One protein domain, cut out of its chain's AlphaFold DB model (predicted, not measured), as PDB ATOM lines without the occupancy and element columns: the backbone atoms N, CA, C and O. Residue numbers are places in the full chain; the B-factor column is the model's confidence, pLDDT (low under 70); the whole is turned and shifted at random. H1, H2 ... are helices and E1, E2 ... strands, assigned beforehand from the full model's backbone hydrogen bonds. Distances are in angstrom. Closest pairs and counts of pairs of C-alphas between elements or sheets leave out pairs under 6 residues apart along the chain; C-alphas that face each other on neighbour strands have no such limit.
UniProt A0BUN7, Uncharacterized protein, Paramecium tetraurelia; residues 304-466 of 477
ATOM      1  N   VAL A 304       5.973  63.915 -30.373       61.81
ATOM      2  CA  VAL A 304       5.888  63.983 -28.907       61.81
ATOM      3  C   VAL A 304       7.238  63.649 -28.272       61.81
ATOM      4  O   VAL A 304       7.726  64.434 -27.460       61.81
ATOM      5  N   LEU A 305       7.896  62.563 -28.703       63.72
ATOM      6  CA  LEU A 305       9.190  62.131 -28.162       63.72
ATOM      7  C   LEU A 305      10.268  63.208 -28.350       63.72
ATOM      8  O   LEU A 305      10.969  63.554 -27.396       63.72
ATOM      9  N   LYS A 306      10.355  63.803 -29.552       69.00
ATOM     10  CA  LYS A 306      11.265  64.925 -29.846       69.00
ATOM     11  C   LYS A 306      10.977  66.140 -28.962       69.00
ATOM     12  O   LYS A 306      11.916  66.769 -28.473       69.00
ATOM     13  N   GLY A 307       9.702  66.458 -28.728       70.50
ATOM     14  CA  GLY A 307       9.285  67.540 -27.834       70.50
ATOM     15  C   GLY A 307       9.732  67.318 -26.385       70.50
ATOM     16  O   GLY A 307      10.317  68.214 -25.772       70.50
ATOM     17  N   THR A 308       9.525  66.112 -25.849       69.75
ATOM     18  CA  THR A 308       9.954  65.746 -24.487       69.75
ATOM     19  C   THR A 308      11.469  65.730 -24.317       69.75
ATOM     20  O   THR A 308      11.956  66.294 -23.338       69.75
ATOM     21  N   ILE A 309      12.220  65.166 -25.270       71.75
ATOM     22  CA  ILE A 309      13.692  65.122 -25.215       71.75
ATOM     23  C   ILE A 309      14.256  66.545 -25.182       71.75
ATOM     24  O   ILE A 309      15.046  66.878 -24.300       71.75
ATOM     25  N   LYS A 310      13.769  67.427 -26.065       75.44
ATOM     26  CA  LYS A 310      14.200  68.830 -26.106       75.44
ATOM     27  C   LYS A 310      13.917  69.559 -24.788       75.44
ATOM     28  O   LYS A 310      14.771  70.286 -24.285       75.44
ATOM     29  N   LYS A 311      12.736  69.343 -24.196       78.00
ATOM     30  CA  LYS A 311      12.367  69.934 -22.898       78.00
ATOM     31  C   LYS A 311      13.257  69.412 -21.763       78.00
ATOM     32  O   LYS A 311      13.676  70.189 -20.906       78.00
ATOM     33  N   GLN A 312      13.578  68.119 -21.764       77.00
ATOM     34  CA  GLN A 312      14.457  67.501 -20.771       77.00
ATOM     35  C   GLN A 312      15.901  68.015 -20.880       77.00
ATOM     36  O   GLN A 312      16.519  68.323 -19.860       77.00
ATOM     37  N   GLU A 313      16.428  68.174 -22.096       77.88
ATOM     38  CA  GLU A 313      17.745  68.771 -22.338       77.88
ATOM     39  C   GLU A 313      17.823  70.219 -21.840       77.88
ATOM     40  O   GLU A 313      18.802  70.612 -21.197       77.88
ATOM     41  N   GLU A 314      16.778  71.017 -22.076       80.44
ATOM     42  CA  GLU A 314      16.713  72.398 -21.598       80.44
ATOM     43  C   GLU A 314      16.688  72.479 -20.069       80.44
ATOM     44  O   GLU A 314      17.439  73.270 -19.491       80.44
ATOM     45  N   LEU A 315      15.895  71.631 -19.406       78.44
ATOM     46  CA  LEU A 315      15.856  71.540 -17.944       78.44
ATOM     47  C   LEU A 315      17.204  71.095 -17.363       78.44
ATOM     48  O   LEU A 315      17.716  71.732 -16.437       78.44
ATOM     49  N   ARG A 316      17.830  70.061 -17.944       80.25
ATOM     50  CA  ARG A 316      19.173  69.603 -17.554       80.25
ATOM     51  C   ARG A 316      20.183  70.745 -17.653       80.25
ATOM     52  O   ARG A 316      20.960  70.966 -16.727       80.25
ATOM     53  N   MET A 317      20.145  71.519 -18.735       83.69
ATOM     54  CA  MET A 317      21.068  72.634 -18.937       83.69
ATOM     55  C   MET A 317      20.811  73.811 -17.984       83.69
ATOM     56  O   MET A 317      21.756  74.468 -17.543       83.69
ATOM     57  N   GLN A 318      19.553  74.091 -17.630       83.75
ATOM     58  CA  GLN A 318      19.231  75.082 -16.595       83.75
ATOM     59  C   GLN A 318      19.814  74.682 -15.236       83.75
ATOM     60  O   GLN A 318      20.388  75.524 -14.544       83.75
ATOM     61  N   LEU A 319      19.722  73.399 -14.883       82.94
ATOM     62  CA  LEU A 319      20.287  72.860 -13.649       82.94
ATOM     63  C   LEU A 319      21.819  72.965 -13.640       82.94
ATOM     64  O   LEU A 319      22.378  73.513 -12.693       82.94
ATOM     65  N   VAL A 320      22.496  72.570 -14.725       83.88
ATOM     66  CA  VAL A 320      23.962  72.717 -14.867       83.88
ATOM     67  C   VAL A 320      24.398  74.181 -14.728       83.88
ATOM     68  O   VAL A 320      25.365  74.474 -14.025       83.88
ATOM     69  N   LYS A 321      23.667  75.132 -15.327       83.00
ATOM     70  CA  LYS A 321      23.949  76.573 -15.177       83.00
ATOM     71  C   LYS A 321      23.798  77.061 -13.736       83.00
ATOM     72  O   LYS A 321      24.607  77.875 -13.291       83.00
ATOM     73  N   ARG A 322      22.778  76.586 -13.012       83.69
ATOM     74  CA  ARG A 322      22.583  76.918 -11.590       83.69
ATOM     75  C   ARG A 322      23.717  76.361 -10.733       83.69
ATOM     76  O   ARG A 322      24.271  77.109  -9.934       83.69
ATOM     77  N   ILE A 323      24.112  75.104 -10.958       81.94
ATOM     78  CA  ILE A 323      25.259  74.484 -10.278       81.94
ATOM     79  C   ILE A 323      26.530  75.295 -10.540       81.94
ATOM     80  O   ILE A 323      27.199  75.686  -9.590       81.94
ATOM     81  N   TYR A 324      26.823  75.631 -11.801       84.94
ATOM     82  CA  TYR A 324      27.982  76.453 -12.153       84.94
ATOM     83  C   TYR A 324      27.992  77.797 -11.409       84.94
ATOM     84  O   TYR A 324      29.011  78.168 -10.832       84.94
ATOM     85  N   LYS A 325      26.861  78.518 -11.382       82.50
ATOM     86  CA  LYS A 325      26.757  79.820 -10.701       82.50
ATOM     87  C   LYS A 325      26.977  79.694  -9.189       82.50
ATOM     88  O   LYS A 325      27.694  80.506  -8.613       82.50
ATOM     89  N   ASN A 326      26.403  78.672  -8.558       80.88
ATOM     90  CA  ASN A 326      26.555  78.447  -7.119       80.88
ATOM     91  C   ASN A 326      27.984  78.013  -6.754       80.88
ATOM     92  O   ASN A 326      28.538  78.492  -5.764       80.88
ATOM     93  N   LEU A 327      28.608  77.165  -7.580       80.56
ATOM     94  CA  LEU A 327      30.011  76.778  -7.421       80.56
ATOM     95  C   LEU A 327      30.945  77.973  -7.613       80.56
ATOM     96  O   LEU A 327      31.867  78.131  -6.824       80.56
ATOM     97  N   GLN A 328      30.683  78.847  -8.591       77.31
ATOM     98  CA  GLN A 328      31.448  80.083  -8.791       77.31
ATOM     99  C   GLN A 328      31.471  80.939  -7.521       77.31
ATOM    100  O   GLN A 328      32.542  81.332  -7.069       77.31
ATOM    101  N   MET A 329      30.298  81.202  -6.939       73.50
ATOM    102  CA  MET A 329      30.176  82.000  -5.714       73.50
ATOM    103  C   MET A 329      30.897  81.344  -4.534       73.50
ATOM    104  O   MET A 329      31.578  82.018  -3.768       73.50
ATOM    105  N   SER A 330      30.787  80.019  -4.415       70.25
ATOM    106  CA  SER A 330      31.416  79.263  -3.329       70.25
ATOM    107  C   SER A 330      32.944  79.263  -3.450       70.25
ATOM    108  O   SER A 330      33.640  79.475  -2.461       70.25
ATOM    109  N   LEU A 331      33.477  79.103  -4.663       70.31
ATOM    110  CA  LEU A 331      34.917  79.046  -4.936       70.31
ATOM    111  C   LEU A 331      35.629  80.390  -4.767       70.31
ATOM    112  O   LEU A 331      36.788  80.406  -4.367       70.31
ATOM    113  N   ILE A 332      34.934  81.506  -5.013       68.25
ATOM    114  CA  ILE A 332      35.448  82.851  -4.702       68.25
ATOM    115  C   ILE A 332      35.677  83.012  -3.187       68.25
ATOM    116  O   ILE A 332      36.549  83.771  -2.779       68.25
ATOM    117  N   SER A 333      34.936  82.274  -2.351       60.59
ATOM    118  CA  SER A 333      35.011  82.392  -0.887       60.59
ATOM    119  C   SER A 333      35.929  81.375  -0.195       60.59
ATOM    120  O   SER A 333      36.377  81.646   0.918       60.59
ATOM    121  N   LYS A 334      36.219  80.210  -0.803       60.62
ATOM    122  CA  LYS A 334      37.058  79.151  -0.203       60.62
ATOM    123  C   LYS A 334      37.876  78.396  -1.264       60.62
ATOM    124  O   LYS A 334      37.315  77.834  -2.204       60.62
ATOM    125  N   GLN A 335      39.198  78.326  -1.083       57.66
ATOM    126  CA  GLN A 335      40.130  77.571  -1.937       57.66
ATOM    127  C   GLN A 335      39.955  76.048  -1.757       57.66
ATOM    128  O   GLN A 335      40.678  75.415  -0.994       57.66
ATOM    129  N   GLN A 336      38.977  75.442  -2.438       64.81
ATOM    130  CA  GLN A 336      38.758  73.987  -2.419       64.81
ATOM    131  C   GLN A 336      38.844  73.370  -3.822       64.81
ATOM    132  O   GLN A 336      37.949  73.535  -4.651       64.81
ATOM    133  N   ASN A 337      39.898  72.590  -4.067       65.00
ATOM    134  CA  ASN A 337      40.256  72.031  -5.382       65.00
ATOM    135  C   ASN A 337      39.189  71.119  -6.007       65.00
ATOM    136  O   ASN A 337      39.009  71.114  -7.223       65.00
ATOM    137  N   ASN A 338      38.436  70.372  -5.196       69.00
ATOM    138  CA  ASN A 338      37.441  69.420  -5.706       69.00
ATOM    139  C   ASN A 338      36.222  70.118  -6.332       69.00
ATOM    140  O   ASN A 338      35.652  69.628  -7.306       69.00
ATOM    141  N   LEU A 339      35.850  71.296  -5.826       72.81
ATOM    142  CA  LEU A 339      34.734  72.081  -6.362       72.81
ATOM    143  C   LEU A 339      35.086  72.727  -7.713       72.81
ATOM    144  O   LEU A 339      34.207  72.914  -8.557       72.81
ATOM    145  N   TRP A 340      36.372  73.000  -7.956       72.62
ATOM    146  CA  TRP A 340      36.876  73.521  -9.229       72.62
ATOM    147  C   TRP A 340      36.718  72.526 -10.376       72.62
ATOM    148  O   TRP A 340      36.282  72.911 -11.460       72.62
ATOM    149  N   LEU A 341      37.002  71.243 -10.135       76.00
ATOM    150  CA  LEU A 341      36.818  70.193 -11.140       76.00
ATOM    151  C   LEU A 341      35.350  70.105 -11.587       76.00
ATOM    152  O   LEU A 341      35.057  70.062 -12.781       76.00
ATOM    153  N   ILE A 342      34.417  70.141 -10.630       78.88
ATOM    154  CA  ILE A 342      32.976  70.102 -10.913       78.88
ATOM    155  C   ILE A 342      32.550  71.360 -11.681       78.88
ATOM    156  O   ILE A 342      31.842  71.259 -12.682       78.88
ATOM    157  N   ARG A 343      33.029  72.541 -11.270       82.50
ATOM    158  CA  ARG A 343      32.769  73.809 -11.968       82.50
ATOM    159  C   ARG A 343      33.235  73.751 -13.427       82.50
ATOM    160  O   ARG A 343      32.472  74.131 -14.318       82.50
ATOM    161  N   ASN A 344      34.453  73.274 -13.669       80.00
ATOM    162  CA  ASN A 344      35.046  73.160 -15.001       80.00
ATOM    163  C   ASN A 344      34.257  72.193 -15.888       80.00
ATOM    164  O   ASN A 344      33.926  72.538 -17.022       80.00
ATOM    165  N   ASN A 345      33.845  71.050 -15.339       83.38
ATOM    166  CA  ASN A 345      32.967  70.108 -16.031       83.38
ATOM    167  C   ASN A 345      31.610  70.735 -16.386       83.38
ATOM    168  O   ASN A 345      31.121  70.557 -17.502       83.38
ATOM    169  N   CYS A 346      31.004  71.512 -15.481       84.31
ATOM    170  CA  CYS A 346      29.769  72.237 -15.785       84.31
ATOM    171  C   CYS A 346      29.979  73.287 -16.885       84.31
ATOM    172  O   CYS A 346      29.138  73.415 -17.774       84.31
ATOM    173  N   LEU A 347      31.089  74.031 -16.857       83.94
ATOM    174  CA  LEU A 347      31.397  75.026 -17.883       83.94
ATOM    175  C   LEU A 347      31.613  74.372 -19.254       83.94
ATOM    176  O   LEU A 347      31.065  74.867 -20.240       83.94
ATOM    177  N   LYS A 348      32.331  73.243 -19.300       85.50
ATOM    178  CA  LYS A 348      32.512  72.402 -20.493       85.50
ATOM    179  C   LYS A 348      31.160  71.993 -21.076       85.50
ATOM    180  O   LYS A 348      30.847  72.396 -22.189       85.50
ATOM    181  N   GLN A 349      30.278  71.400 -20.268       86.38
ATOM    182  CA  GLN A 349      28.922  71.030 -20.702       86.38
ATOM    183  C   GLN A 349      28.088  72.222 -21.209       86.38
ATOM    184  O   GLN A 349      27.335  72.091 -22.175       86.38
ATOM    185  N   ILE A 350      28.209  73.401 -20.584       84.88
ATOM    186  CA  ILE A 350      27.516  74.619 -21.037       84.88
ATOM    187  C   ILE A 350      28.055  75.089 -22.393       84.88
ATOM    188  O   ILE A 350      27.274  75.549 -23.233       84.88
ATOM    189  N   MET A 351      29.372  75.033 -22.599       84.94
ATOM    190  CA  MET A 351      30.005  75.408 -23.863       84.94
ATOM    191  C   MET A 351      29.654  74.416 -24.969       84.94
ATOM    192  O   MET A 351      29.227  74.862 -26.030       84.94
ATOM    193  N   ASP A 352      29.716  73.113 -24.699       86.88
ATOM    194  CA  ASP A 352      29.358  72.061 -25.654       86.88
ATOM    195  C   ASP A 352      27.893  72.206 -26.087       86.88
ATOM    196  O   ASP A 352      27.587  72.245 -27.277       86.88
ATOM    197  N   PHE A 353      26.977  72.435 -25.139       84.81
ATOM    198  CA  PHE A 353      25.575  72.711 -25.462       84.81
ATOM    199  C   PHE A 353      25.395  73.978 -26.303       84.81
ATOM    200  O   PHE A 353      24.558  74.012 -27.206       84.81
ATOM    201  N   LYS A 354      26.163  75.041 -26.030       83.75
ATOM    202  CA  LYS A 354      26.121  76.260 -26.850       83.75
ATOM    203  C   LYS A 354      26.650  76.012 -28.259       83.75
ATOM    204  O   LYS A 354      26.064  76.556 -29.184       83.75
ATOM    205  N   ILE A 355      27.703  75.214 -28.417       83.94
ATOM    206  CA  ILE A 355      28.269  74.842 -29.720       83.94
ATOM    207  C   ILE A 355      27.254  74.027 -30.523       83.94
ATOM    208  O   ILE A 355      27.044  74.311 -31.698       83.94
ATOM    209  N   MET A 356      26.563  73.085 -29.874       80.75
ATOM    210  CA  MET A 356      25.550  72.250 -30.524       80.75
ATOM    211  C   MET A 356      24.255  73.014 -30.863       80.75
ATOM    212  O   MET A 356      23.660  72.771 -31.907       80.75
ATOM    213  N   LYS A 357      23.805  73.948 -30.006       75.44
ATOM    214  CA  LYS A 357      22.528  74.681 -30.180       75.44
ATOM    215  C   LYS A 357      22.657  75.979 -30.981       75.44
ATOM    216  O   LYS A 357      21.734  76.337 -31.709       75.44
ATOM    217  N   TYR A 358      23.747  76.727 -30.804       65.62
ATOM    218  CA  TYR A 358      23.950  78.041 -31.418       65.62
ATOM    219  C   TYR A 358      25.011  77.959 -32.501       65.62
ATOM    220  O   TYR A 358      26.215  78.041 -32.270       65.62
ATOM    221  N   GLN A 359      24.497  77.824 -33.706       60.84
ATOM    222  CA  GLN A 359      25.241  77.564 -34.910       60.84
ATOM    223  C   GLN A 359      25.847  78.855 -35.521       60.84
ATOM    224  O   GLN A 359      25.155  79.843 -35.772       60.84
ATOM    225  N   TRP A 360      27.175  78.816 -35.703       62.28
ATOM    226  CA  TRP A 360      27.974  79.412 -36.795       62.28
ATOM    227  C   TRP A 360      27.994  80.926 -37.044       62.28
ATOM    228  O   TRP A 360      28.236  81.352 -38.169       62.28
ATOM    229  N   LYS A 361      27.791  81.782 -36.039       64.06
ATOM    230  CA  LYS A 361      28.031  83.223 -36.249       64.06
ATOM    231  C   LYS A 361      29.497  83.560 -36.005       64.06
ATOM    232  O   LYS A 361      29.912  83.692 -34.850       64.06
ATOM    233  N   THR A 362      30.252  83.717 -37.089       66.75
ATOM    234  CA  THR A 362      31.550  84.391 -37.053       66.75
ATOM    235  C   THR A 362      31.334  85.822 -36.565       66.75
ATOM    236  O   THR A 362      30.378  86.505 -36.941       66.75
ATOM    237  N   LYS A 363      32.168  86.258 -35.628       76.56
ATOM    238  CA  LYS A 363      32.153  87.631 -35.129       76.56
ATOM    239  C   LYS A 363      33.581  88.134 -35.057       76.56
ATOM    240  O   LYS A 363      34.483  87.369 -34.714       76.56
ATOM    241  N   LEU A 364      33.753  89.426 -35.320       74.56
ATOM    242  CA  LEU A 364      34.952  90.143 -34.907       74.56
ATOM    243  C   LEU A 364      35.044  90.046 -33.384       74.56
ATOM    244  O   LEU A 364      34.153  90.495 -32.656       74.56
ATOM    245  N   PHE A 365      36.088  89.379 -32.916       77.38
ATOM    246  CA  PHE A 365      36.300  89.094 -31.516       77.38
ATOM    247  C   PHE A 365      37.522  89.851 -31.014       77.38
ATOM    248  O   PHE A 365      38.634  89.691 -31.515       77.38
ATOM    249  N   ASP A 366      37.269  90.682 -30.006       78.12
ATOM    250  CA  ASP A 366      38.293  91.424 -29.285       78.12
ATOM    251  C   ASP A 366      39.089  90.466 -28.396       78.12
ATOM    252  O   ASP A 366      38.559  89.829 -27.479       78.12
ATOM    253  N   THR A 367      40.376  90.376 -28.690       70.88
ATOM    254  CA  THR A 367      41.321  89.436 -28.092       70.88
ATOM    255  C   THR A 367      41.606  89.769 -26.632       70.88
ATOM    256  O   THR A 367      41.847  88.859 -25.842       70.88
ATOM    257  N   LYS A 368      41.407  91.025 -26.204       69.62
ATOM    258  CA  LYS A 368      41.471  91.416 -24.785       69.62
ATOM    259  C   LYS A 368      40.431  90.680 -23.937       69.62
ATOM    260  O   LYS A 368      40.656  90.431 -22.756       69.62
ATOM    261  N   LYS A 369      39.317  90.236 -24.536       71.62
ATOM    262  CA  LYS A 369      38.268  89.461 -23.846       71.62
ATOM    263  C   LYS A 369      38.651  88.001 -23.581       71.62
ATOM    264  O   LYS A 369      37.901  87.313 -22.886       71.62
ATOM    265  N   LEU A 370      39.772  87.510 -24.120       70.38
ATOM    266  CA  LEU A 370      40.326  86.197 -23.764       70.38
ATOM    267  C   LEU A 370      41.018  86.217 -22.405       70.38
ATOM    268  O   LEU A 370      41.033  85.184 -21.747       70.38
ATOM    269  N   LEU A 371      41.501  87.377 -21.944       66.06
ATOM    270  CA  LEU A 371      42.133  87.508 -20.628       66.06
ATOM    271  C   LEU A 371      41.173  87.146 -19.487       66.06
ATOM    272  O   LEU A 371      41.613  86.615 -18.480       66.06
ATOM    273  N   PHE A 372      39.857  87.293 -19.683       66.62
ATOM    274  CA  PHE A 372      38.845  86.811 -18.730       66.62
ATOM    275  C   PHE A 372      38.883  85.283 -18.513       66.62
ATOM    276  O   PHE A 372      38.358  84.775 -17.524       66.62
ATOM    277  N   LEU A 373      39.484  84.511 -19.428       66.88
ATOM    278  CA  LEU A 373      39.718  83.085 -19.199       66.88
ATOM    279  C   LEU A 373      40.787  82.862 -18.116       66.88
ATOM    280  O   LEU A 373      40.655  81.891 -17.381       66.88
ATOM    281  N   ASN A 374      41.759  83.766 -17.923       65.25
ATOM    282  CA  ASN A 374      42.701  83.665 -16.796       65.25
ATOM    283  C   ASN A 374      41.960  83.700 -15.452       65.25
ATOM    284  O   ASN A 374      42.217  82.858 -14.595       65.25
ATOM    285  N   ASP A 375      40.948  84.563 -15.315       62.94
ATOM    286  CA  ASP A 375      40.090  84.632 -14.119       62.94
ATOM    287  C   ASP A 375      39.260  83.350 -13.907       62.94
ATOM    288  O   ASP A 375      38.827  83.020 -12.800       62.94
ATOM    289  N   ILE A 376      39.025  82.585 -14.976       64.62
ATOM    290  CA  ILE A 376      38.355  81.283 -14.910       64.62
ATOM    291  C   ILE A 376      39.325  80.178 -14.479       64.62
ATOM    292  O   ILE A 376      38.857  79.200 -13.906       64.62
ATOM    293  N   PHE A 377      40.633  80.338 -14.684       61.38
ATOM    294  CA  PHE A 377      41.656  79.312 -14.461       61.38
ATOM    295  C   PHE A 377      42.654  79.622 -13.333       61.38
ATOM    296  O   PHE A 377      43.631  78.892 -13.196       61.38
ATOM    297  N   VAL A 378      42.364  80.616 -12.482       55.03
ATOM    298  CA  VAL A 378      43.195  81.155 -11.372       55.03
ATOM    299  C   VAL A 378      43.935  80.108 -10.519       55.03
ATOM    300  O   VAL A 378      44.951  80.422  -9.912       55.03
ATOM    301  N   TYR A 379      43.457  78.863 -10.460       54.25
ATOM    302  CA  TYR A 379      44.063  77.795  -9.664       54.25
ATOM    303  C   TYR A 379      45.250  77.062 -10.329       54.25
ATOM    304  O   TYR A 379      46.022  76.404  -9.636       54.25
ATOM    305  N   LYS A 380      45.436  77.144 -11.653       56.12
ATOM    306  CA  LYS A 380      46.621  76.557 -12.299       56.12
ATOM    307  C   LYS A 380      47.703  77.621 -12.467       56.12
ATOM    308  O   LYS A 380      47.394  78.737 -12.859       56.12
ATOM    309  N   LEU A 381      48.971  77.248 -12.270       54.88
ATOM    310  CA  LEU A 381      50.169  78.070 -12.552       54.88
ATOM    311  C   LEU A 381      50.292  78.512 -14.032       54.88
ATOM    312  O   LEU A 381      51.263  79.159 -14.413       54.88
ATOM    313  N   ASN A 382      49.305  78.170 -14.857       63.16
ATOM    314  CA  ASN A 382      49.266  78.380 -16.288       63.16
ATOM    315  C   ASN A 382      48.856  79.827 -16.559       63.16
ATOM    316  O   ASN A 382      47.742  80.237 -16.228       63.16
ATOM    317  N   ARG A 383      49.729  80.601 -17.198       69.19
ATOM    318  CA  ARG A 383      49.386  81.944 -17.674       69.19
ATOM    319  C   ARG A 383      48.968  81.867 -19.138       69.19
ATOM    320  O   ARG A 383      49.777  81.479 -19.973       69.19
ATOM    321  N   LEU A 384      47.730  82.248 -19.465       78.62
ATOM    322  CA  LEU A 384      47.389  82.560 -20.855       78.62
ATOM    323  C   LEU A 384      48.037  83.904 -21.189       78.62
ATOM    324  O   LEU A 384      47.622  84.933 -20.642       78.62
ATOM    325  N   GLN A 385      49.038  83.895 -22.063       81.00
ATOM    326  CA  GLN A 385      49.606  85.113 -22.628       81.00
ATOM    327  C   GLN A 385      49.031  85.334 -24.021       81.00
ATOM    328  O   GLN A 385      48.822  84.399 -24.792       81.00
ATOM    329  N   ILE A 386      48.735  86.591 -24.340       79.31
ATOM    330  CA  ILE A 386      48.222  86.971 -25.654       79.31
ATOM    331  C   ILE A 386      49.242  87.911 -26.269       79.31
ATOM    332  O   ILE A 386      49.397  89.046 -25.820       79.31
ATOM    333  N   ILE A 387      49.924  87.433 -27.302       84.56
ATOM    334  CA  ILE A 387      50.935  88.190 -28.031       84.56
ATOM    335  C   ILE A 387      50.241  88.777 -29.259       84.56
ATOM    336  O   ILE A 387      50.064  88.110 -30.274       84.56
ATOM    337  N   ASN A 388      49.793  90.029 -29.147       81.56
ATOM    338  CA  ASN A 388      49.093  90.750 -30.216       81.56
ATOM    339  C   ASN A 388      49.764  92.108 -30.488       81.56
ATOM    340  O   ASN A 388      49.220  93.153 -30.121       81.56
ATOM    341  N   PRO A 389      50.955  92.118 -31.112       73.44
ATOM    342  CA  PRO A 389      51.757  93.333 -31.281       73.44
ATOM    343  C   PRO A 389      51.053  94.413 -32.115       73.44
ATOM    344  O   PRO A 389      51.354  95.593 -31.972       73.44
ATOM    345  N   LYS A 390      50.091  94.026 -32.968       77.75
ATOM    346  CA  LYS A 390      49.342  94.931 -33.855       77.75
ATOM    347  C   LYS A 390      47.927  95.266 -33.350       77.75
ATOM    348  O   LYS A 390      47.182  95.917 -34.077       77.75
ATOM    349  N   ASN A 391      47.537  94.834 -32.141       76.31
ATOM    350  CA  ASN A 391      46.182  95.006 -31.579       76.31
ATOM    351  C   ASN A 391      45.049  94.610 -32.554       76.31
ATOM    352  O   ASN A 391      44.020  95.279 -32.654       76.31
ATOM    353  N   GLN A 392      45.232  93.515 -33.289       78.31
ATOM    354  CA  GLN A 392      44.267  93.055 -34.285       78.31
ATOM    355  C   GLN A 392      43.105  92.284 -33.643       78.31
ATOM    356  O   GLN A 392      43.271  91.584 -32.638       78.31
ATOM    357  N   ASN A 393      41.917  92.405 -34.240       79.94
ATOM    358  CA  ASN A 393      40.758  91.577 -33.908       79.94
ATOM    359  C   ASN A 393      40.802  90.277 -34.712       79.94
ATOM    360  O   ASN A 393      41.173  90.291 -35.883       79.94
ATOM    361  N   ILE A 394      40.347  89.174 -34.113       81.50
ATOM    362  CA  ILE A 394      40.230  87.889 -34.815       81.50
ATOM    363  C   ILE A 394      38.780  87.698 -35.260       81.50
ATOM    364  O   ILE A 394      37.853  87.783 -34.452       81.50
ATOM    365  N   THR A 395      38.563  87.382 -36.531       82.56
ATOM    366  CA  THR A 395      37.287  86.863 -37.036       82.56
ATOM    367  C   THR A 395      37.164  85.380 -36.701       82.56
ATOM    368  O   THR A 395      37.823  84.545 -37.304       82.56
ATOM    369  N   THR A 396      36.334  85.022 -35.717       85.69
ATOM    370  CA  THR A 396      36.226  83.625 -35.254       85.69
ATOM    371  C   THR A 396      34.832  83.264 -34.738       85.69
ATOM    372  O   THR A 396      33.973  84.129 -34.530       85.69
ATOM    373  N   ILE A 397      34.598  81.974 -34.487       84.56
ATOM    374  CA  ILE A 397      33.435  81.482 -33.745       84.56
ATOM    375  C   ILE A 397      33.793  81.496 -32.254       84.56
ATOM    376  O   ILE A 397      34.352  80.549 -31.705       84.56
ATOM    377  N   VAL A 398      33.442  82.592 -31.575       83.38
ATOM    378  CA  VAL A 398      33.884  82.910 -30.201       83.38
ATOM    379  C   VAL A 398      33.708  81.762 -29.201       83.38
ATOM    380  O   VAL A 398      34.574  81.536 -28.362       83.38
ATOM    381  N   VAL A 399      32.581  81.047 -29.247       84.19
ATOM    382  CA  VAL A 399      32.308  79.954 -28.295       84.19
ATOM    383  C   VAL A 399      33.233  78.760 -28.545       84.19
ATOM    384  O   VAL A 399      33.716  78.164 -27.586       84.19
ATOM    385  N   GLN A 400      33.515  78.453 -29.812       87.56
ATOM    386  CA  GLN A 400      34.416  77.376 -30.210       87.56
ATOM    387  C   GLN A 400      35.862  77.714 -29.836       87.56
ATOM    388  O   GLN A 400      36.525  76.895 -29.206       87.56
ATOM    389  N   LEU A 401      36.306  78.952 -30.090       86.94
ATOM    390  CA  LEU A 401      37.641  79.410 -29.694       86.94
ATOM    391  C   LEU A 401      37.830  79.349 -28.170       86.94
ATOM    392  O   LEU A 401      38.836  78.841 -27.686       86.94
ATOM    393  N   LYS A 402      36.837  79.804 -27.392       86.12
ATOM    394  CA  LYS A 402      36.879  79.717 -25.922       86.12
ATOM    395  C   LYS A 402      36.973  78.277 -25.427       86.12
ATOM    396  O   LYS A 402      37.726  78.011 -24.500       86.12
ATOM    397  N   ARG A 403      36.214  77.361 -26.030       87.75
ATOM    398  CA  ARG A 403      36.217  75.938 -25.672       87.75
ATOM    399  C   ARG A 403      37.531  75.246 -26.055       87.75
ATOM    400  O   ARG A 403      37.976  74.398 -25.284       87.75
ATOM    401  N   LEU A 404      38.141  75.630 -27.181       88.62
ATOM    402  CA  LEU A 404      39.461  75.164 -27.620       88.62
ATOM    403  C   LEU A 404      40.544  75.592 -26.629       88.62
ATOM    404  O   LEU A 404      41.230  74.746 -26.069       88.62
ATOM    405  N   ILE A 405      40.626  76.894 -26.337       87.00
ATOM    406  CA  ILE A 405      41.582  77.450 -25.367       87.00
ATOM    407  C   ILE A 405      41.363  76.830 -23.982       87.00
ATOM    408  O   ILE A 405      42.325  76.508 -23.290       87.00
ATOM    409  N   PHE A 406      40.105  76.603 -23.591       86.38
ATOM    410  CA  PHE A 406      39.774  75.908 -22.348       86.38
ATOM    411  C   PHE A 406      40.370  74.492 -22.294       86.38
ATOM    412  O   PHE A 406      40.911  74.111 -21.261       86.38
ATOM    413  N   GLU A 407      40.300  73.719 -23.384       87.38
ATOM    414  CA  GLU A 407      40.890  72.373 -23.429       87.38
ATOM    415  C   GLU A 407      42.426  72.430 -23.415       87.38
ATOM    416  O   GLU A 407      43.051  71.670 -22.681       87.38
ATOM    417  N   VAL A 408      43.040  73.375 -24.143       86.94
ATOM    418  CA  VAL A 408      44.502  73.586 -24.114       86.94
ATOM    419  C   VAL A 408      44.979  73.884 -22.687       86.94
ATOM    420  O   VAL A 408      45.909  73.251 -22.191       86.94
ATOM    421  N   LEU A 409      44.293  74.785 -21.978       82.38
ATOM    422  CA  LEU A 409      44.578  75.102 -20.573       82.38
ATOM    423  C   LEU A 409      44.312  73.917 -19.627       82.38
ATOM    424  O   LEU A 409      44.918  73.803 -18.553       82.38
ATOM    425  N   GLU A 410      43.407  73.001 -19.984       80.12
ATOM    426  CA  GLU A 410      43.216  71.765 -19.231       80.12
ATOM    427  C   GLU A 410      44.382  70.785 -19.384       80.12
ATOM    428  O   GLU A 410      44.743  70.153 -18.386       80.12
ATOM    429  N   LEU A 411      44.982  70.698 -20.572       81.31
ATOM    430  CA  LEU A 411      46.078  69.779 -20.894       81.31
ATOM    431  C   LEU A 411      47.422  70.198 -20.281       81.31
ATOM    432  O   LEU A 411      48.234  69.340 -19.943       81.31
ATOM    433  N   THR A 412      47.625  71.491 -20.039       77.38
ATOM    434  CA  THR A 412      48.901  72.077 -19.590       77.38
ATOM    435  C   THR A 412      49.090  72.049 -18.068       77.38
ATOM    436  O   THR A 412      49.654  72.972 -17.502       77.38
ATOM    437  N   LYS A 413      48.577  71.027 -17.355       60.22
ATOM    438  CA  LYS A 413      48.344  71.025 -15.883       60.22
ATOM    439  C   LYS A 413      49.475  71.548 -14.970       60.22
ATOM    440  O   LYS A 413      49.124  71.948 -13.865       60.22
ATOM    441  N   ASN A 414      50.740  71.584 -15.402       62.16
ATOM    442  CA  ASN A 414      51.900  71.932 -14.572       62.16
ATOM    443  C   ASN A 414      52.929  72.888 -15.242       62.16
ATOM    444  O   ASN A 414      54.059  72.942 -14.766       62.16
ATOM    445  N   GLN A 415      52.608  73.595 -16.337       62.41
ATOM    446  CA  GLN A 415      53.599  74.371 -17.120       62.41
ATOM    447  C   GLN A 415      53.209  75.846 -17.329       62.41
ATOM    448  O   GLN A 415      52.039  76.219 -17.239       62.41
ATOM    449  N   SER A 416      54.220  76.698 -17.539       63.09
ATOM    450  CA  SER A 416      54.195  78.131 -17.206       63.09
ATOM    451  C   SER A 416      53.361  79.032 -18.120       63.09
ATOM    452  O   SER A 416      52.849  80.047 -17.636       63.09
ATOM    453  N   SER A 417      53.164  78.702 -19.398       75.12
ATOM    454  CA  SER A 417      52.327  79.537 -20.266       75.12
ATOM    455  C   SER A 417      51.688  78.800 -21.439       75.12
ATOM    456  O   SER A 417      52.217  77.828 -21.970       75.12
ATOM    457  N   VAL A 418      50.499  79.273 -21.809       80.06
ATOM    458  CA  VAL A 418      49.870  79.018 -23.107       80.06
ATOM    459  C   VAL A 418      49.896  80.344 -23.840       80.06
ATOM    460  O   VAL A 418      49.295  81.310 -23.362       80.06
ATOM    461  N   ASP A 419      50.561  80.384 -24.986       83.31
ATOM    462  CA  ASP A 419      50.749  81.621 -25.731       83.31
ATOM    463  C   ASP A 419      49.828  81.614 -26.951       83.31
ATOM    464  O   ASP A 419      49.849  80.710 -27.786       83.31
ATOM    465  N   VAL A 420      48.963  82.622 -27.038       81.56
ATOM    466  CA  VAL A 420      48.119  82.865 -28.209       81.56
ATOM    467  C   VAL A 420      48.748  84.008 -28.987       81.56
ATOM    468  O   VAL A 420      48.644  85.170 -28.580       81.56
ATOM    469  N   THR A 421      49.408  83.681 -30.094       84.12
ATOM    470  CA  THR A 421      50.086  84.657 -30.947       84.12
ATOM    471  C   THR A 421      49.179  85.061 -32.099       84.12
ATOM    472  O   THR A 421      48.593  84.226 -32.786       84.12
ATOM    473  N   ILE A 422      49.037  86.370 -32.285       80.75
ATOM    474  CA  ILE A 422      48.165  86.977 -33.286       80.75
ATOM    475  C   ILE A 422      49.044  87.829 -34.193       80.75
ATOM    476  O   ILE A 422      49.413  88.955 -33.847       80.75
ATOM    477  N   SER A 423      49.416  87.260 -35.336       78.56
ATOM    478  CA  SER A 423      50.227  87.911 -36.363       78.56
ATOM    479  C   SER A 423      49.511  87.827 -37.719       78.56
ATOM    480  O   SER A 423      48.358  88.234 -37.824       78.56
ATOM    481  N   GLU A 424      50.166  87.333 -38.769       73.75
ATOM    482  CA  GLU A 424      49.520  87.065 -40.063       73.75
ATOM    483  C   GLU A 424      48.583  85.851 -39.998       73.75
ATOM    484  O   GLU A 424      47.571  85.802 -40.703       73.75
ATOM    485  N   THR A 425      48.887  84.913 -39.100       80.50
ATOM    486  CA  THR A 425      48.048  83.777 -38.713       80.50
ATOM    487  C   THR A 425      47.840  83.788 -37.198       80.50
ATOM    488  O   THR A 425      48.610  84.396 -36.447       80.50
ATOM    489  N   VAL A 426      46.757  83.160 -36.733       85.25
ATOM    490  CA  VAL A 426      46.514  82.989 -35.296       85.25
ATOM    491  C   VAL A 426      47.028  81.620 -34.891       85.25
ATOM    492  O   VAL A 426      46.523  80.608 -35.376       85.25
ATOM    493  N   THR A 427      48.001  81.587 -33.987       89.19
ATOM    494  CA  THR A 427      48.576  80.346 -33.466       89.19
ATOM    495  C   THR A 427      48.371  80.241 -31.960       89.19
ATOM    496  O   THR A 427      48.423  81.231 -31.228       89.19
ATOM    497  N   ILE A 428      48.094  79.027 -31.490       88.69
ATOM    498  CA  ILE A 428      48.047  78.681 -30.068       88.69
ATOM    499  C   ILE A 428      49.203  77.719 -29.810       88.69
ATOM    500  O   ILE A 428      49.163  76.584 -30.285       88.69
ATOM    501  N   SER A 429      50.213  78.169 -29.070       87.88
ATOM    502  CA  SER A 429      51.372  77.366 -28.688       87.88
ATOM    503  C   SER A 429      51.300  76.958 -27.221       87.88
ATOM    504  O   SER A 429      51.005  77.775 -26.343       87.88
ATOM    505  N   TYR A 430      51.548  75.679 -26.945       87.31
ATOM    506  CA  TYR A 430      51.561  75.153 -25.584       87.31
ATOM    507  C   TYR A 430      52.520  73.974 -25.424       87.31
ATOM    508  O   TYR A 430      52.669  73.139 -26.313       87.31
ATOM    509  N   GLU A 431      53.126  73.878 -24.247       81.81
ATOM    510  CA  GLU A 431      53.902  72.714 -23.832       81.81
ATOM    511  C   GLU A 431      52.958  71.707 -23.152       81.81
ATOM    512  O   GLU A 431      52.197  72.057 -22.243       81.81
ATOM    513  N   GLY A 432      52.897  70.466 -23.643       78.62
ATOM    514  CA  GLY A 432      51.968  69.482 -23.091       78.62
ATOM    515  C   GLY A 432      51.702  68.262 -23.967       78.62
ATOM    516  O   GLY A 432      52.454  67.926 -24.878       78.62
ATOM    517  N   ARG A 433      50.610  67.558 -23.649       82.81
ATOM    518  CA  ARG A 433      50.158  66.380 -24.404       82.81
ATOM    519  C   ARG A 433      49.339  66.799 -25.617       82.81
ATOM    520  O   ARG A 433      48.552  67.735 -25.516       82.81
ATOM    521  N   GLU A 434      49.444  66.021 -26.691       85.38
ATOM    522  CA  GLU A 434      48.597  66.164 -27.874       85.38
ATOM    523  C   GLU A 434      47.106  66.165 -27.502       85.38
ATOM    524  O   GLU A 434      46.629  65.327 -26.719       85.38
ATOM    525  N   MET A 435      46.356  67.101 -28.084       85.88
ATOM    526  CA  MET A 435      44.917  67.189 -27.887       85.88
ATOM    527  C   MET A 435      44.190  66.087 -28.663       85.88
ATOM    528  O   MET A 435      44.119  66.102 -29.888       85.88
ATOM    529  N   LYS A 436      43.557  65.163 -27.938       86.12
ATOM    530  CA  LYS A 436      42.697  64.131 -28.534       86.12
ATOM    531  C   LYS A 436      41.274  64.659 -28.708       86.12
ATOM    532  O   LYS A 436      40.518  64.696 -27.739       86.12
ATOM    533  N   TYR A 437      40.894  65.026 -29.929       85.00
ATOM    534  CA  TYR A 437      39.569  65.592 -30.228       85.00
ATOM    535  C   TYR A 437      38.517  64.551 -30.659       85.00
ATOM    536  O   TYR A 437      37.324  64.834 -30.595       85.00
ATOM    537  N   ASP A 438      38.913  63.330 -31.037       79.25
ATOM    538  CA  ASP A 438      37.997  62.330 -31.622       79.25
ATOM    539  C   ASP A 438      36.881  61.837 -30.692       79.25
ATOM    540  O   ASP A 438      35.848  61.354 -31.156       79.25
ATOM    541  N   LYS A 439      37.075  61.938 -29.372       80.75
ATOM    542  CA  LYS A 439      36.128  61.413 -28.371       80.75
ATOM    543  C   LYS A 439      35.034  62.404 -27.970       80.75
ATOM    544  O   LYS A 439      34.050  61.989 -27.365       80.75
ATOM    545  N   ASP A 440      35.196  63.689 -28.275       87.00
ATOM    546  CA  ASP A 440      34.261  64.751 -27.897       87.00
ATOM    547  C   ASP A 440      33.723  65.413 -29.173       87.00
ATOM    548  O   ASP A 440      34.448  66.072 -29.915       87.00
ATOM    549  N   ALA A 441      32.429  65.217 -29.441       85.00
ATOM    550  CA  ALA A 441      31.781  65.692 -30.660       85.00
ATOM    551  C   ALA A 441      31.839  67.222 -30.816       85.00
ATOM    552  O   ALA A 441      31.925  67.715 -31.941       85.00
ATOM    553  N   ALA A 442      31.823  67.978 -29.710       86.19
ATOM    554  CA  ALA A 442      31.963  69.430 -29.761       86.19
ATOM    555  C   ALA A 442      33.401  69.825 -30.120       86.19
ATOM    556  O   ALA A 442      33.598  70.708 -30.953       86.19
ATOM    557  N   LEU A 443      34.399  69.139 -29.554       87.31
ATOM    558  CA  LEU A 443      35.819  69.326 -29.878       87.31
ATOM    559  C   LEU A 443      36.147  68.943 -31.318       87.31
ATOM    560  O   LEU A 443      36.850  69.689 -31.986       87.31
ATOM    561  N   LYS A 444      35.592  67.842 -31.828       88.00
ATOM    562  CA  LYS A 444      35.743  67.443 -33.231       88.00
ATOM    563  C   LYS A 444      35.197  68.507 -34.185       88.00
ATOM    564  O   LYS A 444      35.841  68.835 -35.177       88.00
ATOM    565  N   LEU A 445      34.038  69.081 -33.858       85.75
ATOM    566  CA  LEU A 445      33.447  70.171 -34.630       85.75
ATOM    567  C   LEU A 445      34.303  71.443 -34.549       85.75
ATOM    568  O   LEU A 445      34.553  72.075 -35.566       85.75
ATOM    569  N   ILE A 446      34.795  71.802 -33.361       87.38
ATOM    570  CA  ILE A 446      35.747  72.911 -33.185       87.38
ATOM    571  C   ILE A 446      36.984  72.709 -34.058       87.38
ATOM    572  O   ILE A 446      37.391  73.642 -34.743       87.38
ATOM    573  N   TRP A 447      37.560  71.508 -34.022       89.62
ATOM    574  CA  TRP A 447      38.772  71.165 -34.754       89.62
ATOM    575  C   TRP A 447      38.570  71.366 -36.253       89.62
ATOM    576  O   TRP A 447      39.324  72.098 -36.875       89.62
ATOM    577  N   TYR A 448      37.473  70.839 -36.799       87.69
ATOM    578  CA  TYR A 448      37.133  70.993 -38.214       87.69
ATOM    579  C   TYR A 448      36.893  72.451 -38.645       87.69
ATOM    580  O   TYR A 448      37.190  72.818 -39.777       87.69
ATOM    581  N   ASN A 449      36.341  73.291 -37.766       86.62
ATOM    582  CA  ASN A 449      35.955  74.655 -38.141       86.62
ATOM    583  C   ASN A 449      37.062  75.686 -37.942       86.62
ATOM    584  O   ASN A 449      37.078  76.711 -38.623       86.62
ATOM    585  N   LEU A 450      37.887  75.488 -36.911       87.25
ATOM    586  CA  LEU A 450      38.840  76.488 -36.445       87.25
ATOM    587  C   LEU A 450      40.288  76.096 -36.695       87.25
ATOM    588  O   LEU A 450      41.092  77.009 -36.826       87.25
ATOM    589  N   VAL A 451      40.632  74.807 -36.724       89.69
ATOM    590  CA  VAL A 451      42.027  74.358 -36.764       89.69
ATOM    591  C   VAL A 451      42.428  74.028 -38.196       89.69
ATOM    592  O   VAL A 451      41.912  73.091 -38.790       89.69
ATOM    593  N   GLU A 452      43.385  74.789 -38.721       90.25
ATOM    594  CA  GLU A 452      43.973  74.567 -40.042       90.25
ATOM    595  C   GLU A 452      45.056  73.488 -39.986       90.25
ATOM    596  O   GLU A 452      45.104  72.585 -40.820       90.25
ATOM    597  N   LYS A 453      45.931  73.578 -38.981       91.31
ATOM    598  CA  LYS A 453      47.072  72.679 -38.810       91.31
ATOM    599  C   LYS A 453      47.410  72.539 -37.329       91.31
ATOM    600  O   LYS A 453      47.275  73.492 -36.565       91.31
ATOM    601  N   SER A 454      47.863  71.358 -36.924       91.31
ATOM    602  CA  SER A 454      48.412  71.100 -35.591       91.31
ATOM    603  C   SER A 454      49.693  70.299 -35.745       91.31
ATOM    604  O   SER A 454      49.674  69.233 -36.356       91.31
ATOM    605  N   GLU A 455      50.796  70.803 -35.207       92.75
ATOM    606  CA  GLU A 455      52.093  70.131 -35.269       92.75
ATOM    607  C   GLU A 455      52.932  70.402 -34.020       92.75
ATOM    608  O   GLU A 455      52.659  71.332 -33.262       92.75
ATOM    609  N   MET A 456      53.945  69.567 -33.799       89.75
ATOM    610  CA  MET A 456      54.887  69.712 -32.695       89.75
ATOM    611  C   MET A 456      56.175  70.364 -33.215       89.75
ATOM    612  O   MET A 456      56.818  69.824 -34.113       89.75
ATOM    613  N   GLN A 457      56.547  71.518 -32.661       88.94
ATOM    614  CA  GLN A 457      57.746  72.291 -32.995       88.94
ATOM    615  C   GLN A 457      58.554  72.525 -31.716       88.94
ATOM    616  O   GLN A 457      58.028  73.091 -30.768       88.94
ATOM    617  N   GLU A 458      59.813  72.077 -31.663       84.12
ATOM    618  CA  GLU A 458      60.730  72.350 -30.534       84.12
ATOM    619  C   GLU A 458      60.132  72.043 -29.139       84.12
ATOM    620  O   GLU A 458      60.298  72.798 -28.188       84.12
ATOM    621  N   ASN A 459      59.422  70.913 -29.013       83.69
ATOM    622  CA  ASN A 459      58.675  70.481 -27.814       83.69
ATOM    623  C   ASN A 459      57.390  71.265 -27.481       83.69
ATOM    624  O   ASN A 459      56.735  70.966 -26.481       83.69
ATOM    625  N   LEU A 460      56.968  72.189 -28.342       87.25
ATOM    626  CA  LEU A 460      55.705  72.913 -28.239       87.25
ATOM    627  C   LEU A 460      54.703  72.396 -29.269       87.25
ATOM    628  O   LEU A 460      55.013  72.239 -30.448       87.25
ATOM    629  N   TRP A 461      53.467  72.168 -28.845       89.31
ATOM    630  CA  TRP A 461      52.360  71.980 -29.772       89.31
ATOM    631  C   TRP A 461      51.904  73.335 -30.285       89.31
ATOM    632  O   TRP A 461      51.540  74.202 -29.493       89.31
ATOM    633  N   VAL A 462      51.885  73.496 -31.603       90.12
ATOM    634  CA  VAL A 462      51.420  74.701 -32.286       90.12
ATOM    635  C   VAL A 462      50.149  74.361 -33.056       90.12
ATOM    636  O   VAL A 462      50.169  73.585 -34.011       90.12
ATOM    637  N   ILE A 463      49.032  74.947 -32.627       91.62
ATOM    638  CA  ILE A 463      47.740  74.871 -33.314       91.62
ATOM    639  C   ILE A 463      47.571  76.152 -34.129       91.62
ATOM    640  O   ILE A 463      47.364  77.227 -33.566       91.62
ATOM    641  N   GLN A 464      47.634  76.037 -35.449       91.75
ATOM    642  CA  GLN A 464      47.334  77.118 -36.378       91.75
ATOM    643  C   GLN A 464      45.832  77.148 -36.661       91.75
ATOM    644  O   GLN A 464      45.236  76.134 -37.034       91.75
ATOM    645  N   LEU A 465      45.215  78.314 -36.477       89.94
ATOM    646  CA  LEU A 465      43.803  78.519 -36.768       89.94
ATOM    647  C   LEU A 465      43.599  79.044 -38.188       89.94
ATOM    648  O   LEU A 465      44.393  79.849 -38.676       89.94
ATOM    649  N   HIS A 466      42.477  78.674 -38.804       85.50
ATOM    650  CA  HIS A 466      42.067  79.261 -40.074       85.50
ATOM    651  C   HIS A 466      41.912  80.784 -39.957       85.50
ATOM    652  O   HIS A 466      41.297  81.292 -39.013       85.50
TER     653      HIS A 466
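This is residues 304 to 466 of the 477 residues of an uncharacterized protein of Paramecium tetraurelia (UniProt A0BUN7). A twisted sheet of five strands forms a wall with H5 packed on one face and H6 near the E7 and E6 end, while the long helical hairpin of H1 and H2 stands on the far side of H5. H1 is outermost, and its residues 304 to 312 stick out; the small pair E1 and E3 and the short helices H3 and H4 lie round the rest of H5. The printed part has 163 residues with six named helices and seven named strands, in the order H1 H2 E1 H3 H4 E2 E3 H5 E4 E5 H6 E6 E7. The large sheet, order E2 E4 E5 E7 E6, is mixed, E1 and E3 are antiparallel, and the class is mixed, helices and strands. The whole is compact, with a radius of gyration of the C-alphas of 16.7 A and spans of 52 by 39 by 29 A.

The large sheet holds E2, residues 383 to 387, E4, 417 to 422, E5, 426 to 430, E7, 460 to 465, and E6, 451 to 457, 16.3 A long. H5 is residues 398 to 411, 20.2 A, and H6 is 441 to 450, 14.1 A. H2, residues 337 to 357, is 30.6 A long, and H1, 304 to 333, is 44.4 A, from C-alpha 304 at (5.888, 63.983, -28.907). E1 is 363 to 365, H3 367 to 370, H4 372 to 377 and E3 394 to 396. E7 ends with C-alpha 465 at (43.803, 78.519, -36.768).

E2 and E4 are parallel, with N 385 and O 418 2.9 A apart; the other neighbours are antiparallel, with N 421 and O 427 at 2.9 A in the hairpin E4 and E5, N 428 and O 463 at 2.8 A for E5 and E7, and N 462 and O 455 at 2.8 A in the hairpin E6 and E7. H4 and H5 on one face of the sheet make two layers, helices over strands. H5 is over E4 and E5 at a height of 8.5 A and runs along the strands. H6 is on the same face. E5, H6 and E6 make a split strand-helix-strand unit, two strands running the same way with E7 between them, its crossover right-handed. H5 and H6 touch, closest at the C-alphas of Gln 400 and Ile 446, 5.5 A. H2, the hub, touches H5 with residues 348 to 355 alone, closest at the C-alphas of Met 351 and Arg 403, 6.5 A, at a shallow tilt of 33 degrees, only just short of steep, opposite ways. H1 and H2, a hairpin, touch with residues 317 to 331 of H1 alone, closest at the C-alphas of Tyr 324 and Arg 343, 5.5 A. H3 only grazes the sheet. In E1 and E3, N 365 and O 394 are 2.8 A apart. Every O i to N i+4 pair is within hydrogen-bond range in H4, H5 and H6, against 25 of 26 in H1 and 15 of 17 in H2; H3 is too short for such a pair.

The C-alphas of Val 304 and Glu 458, the two farthest apart, are 55.5 A apart. The printed part has no cut and no long link. The mean pLDDT of the printed part is 78.5, and it is under 70 in 34 residues, among them 332 to 338 and 371 to 383.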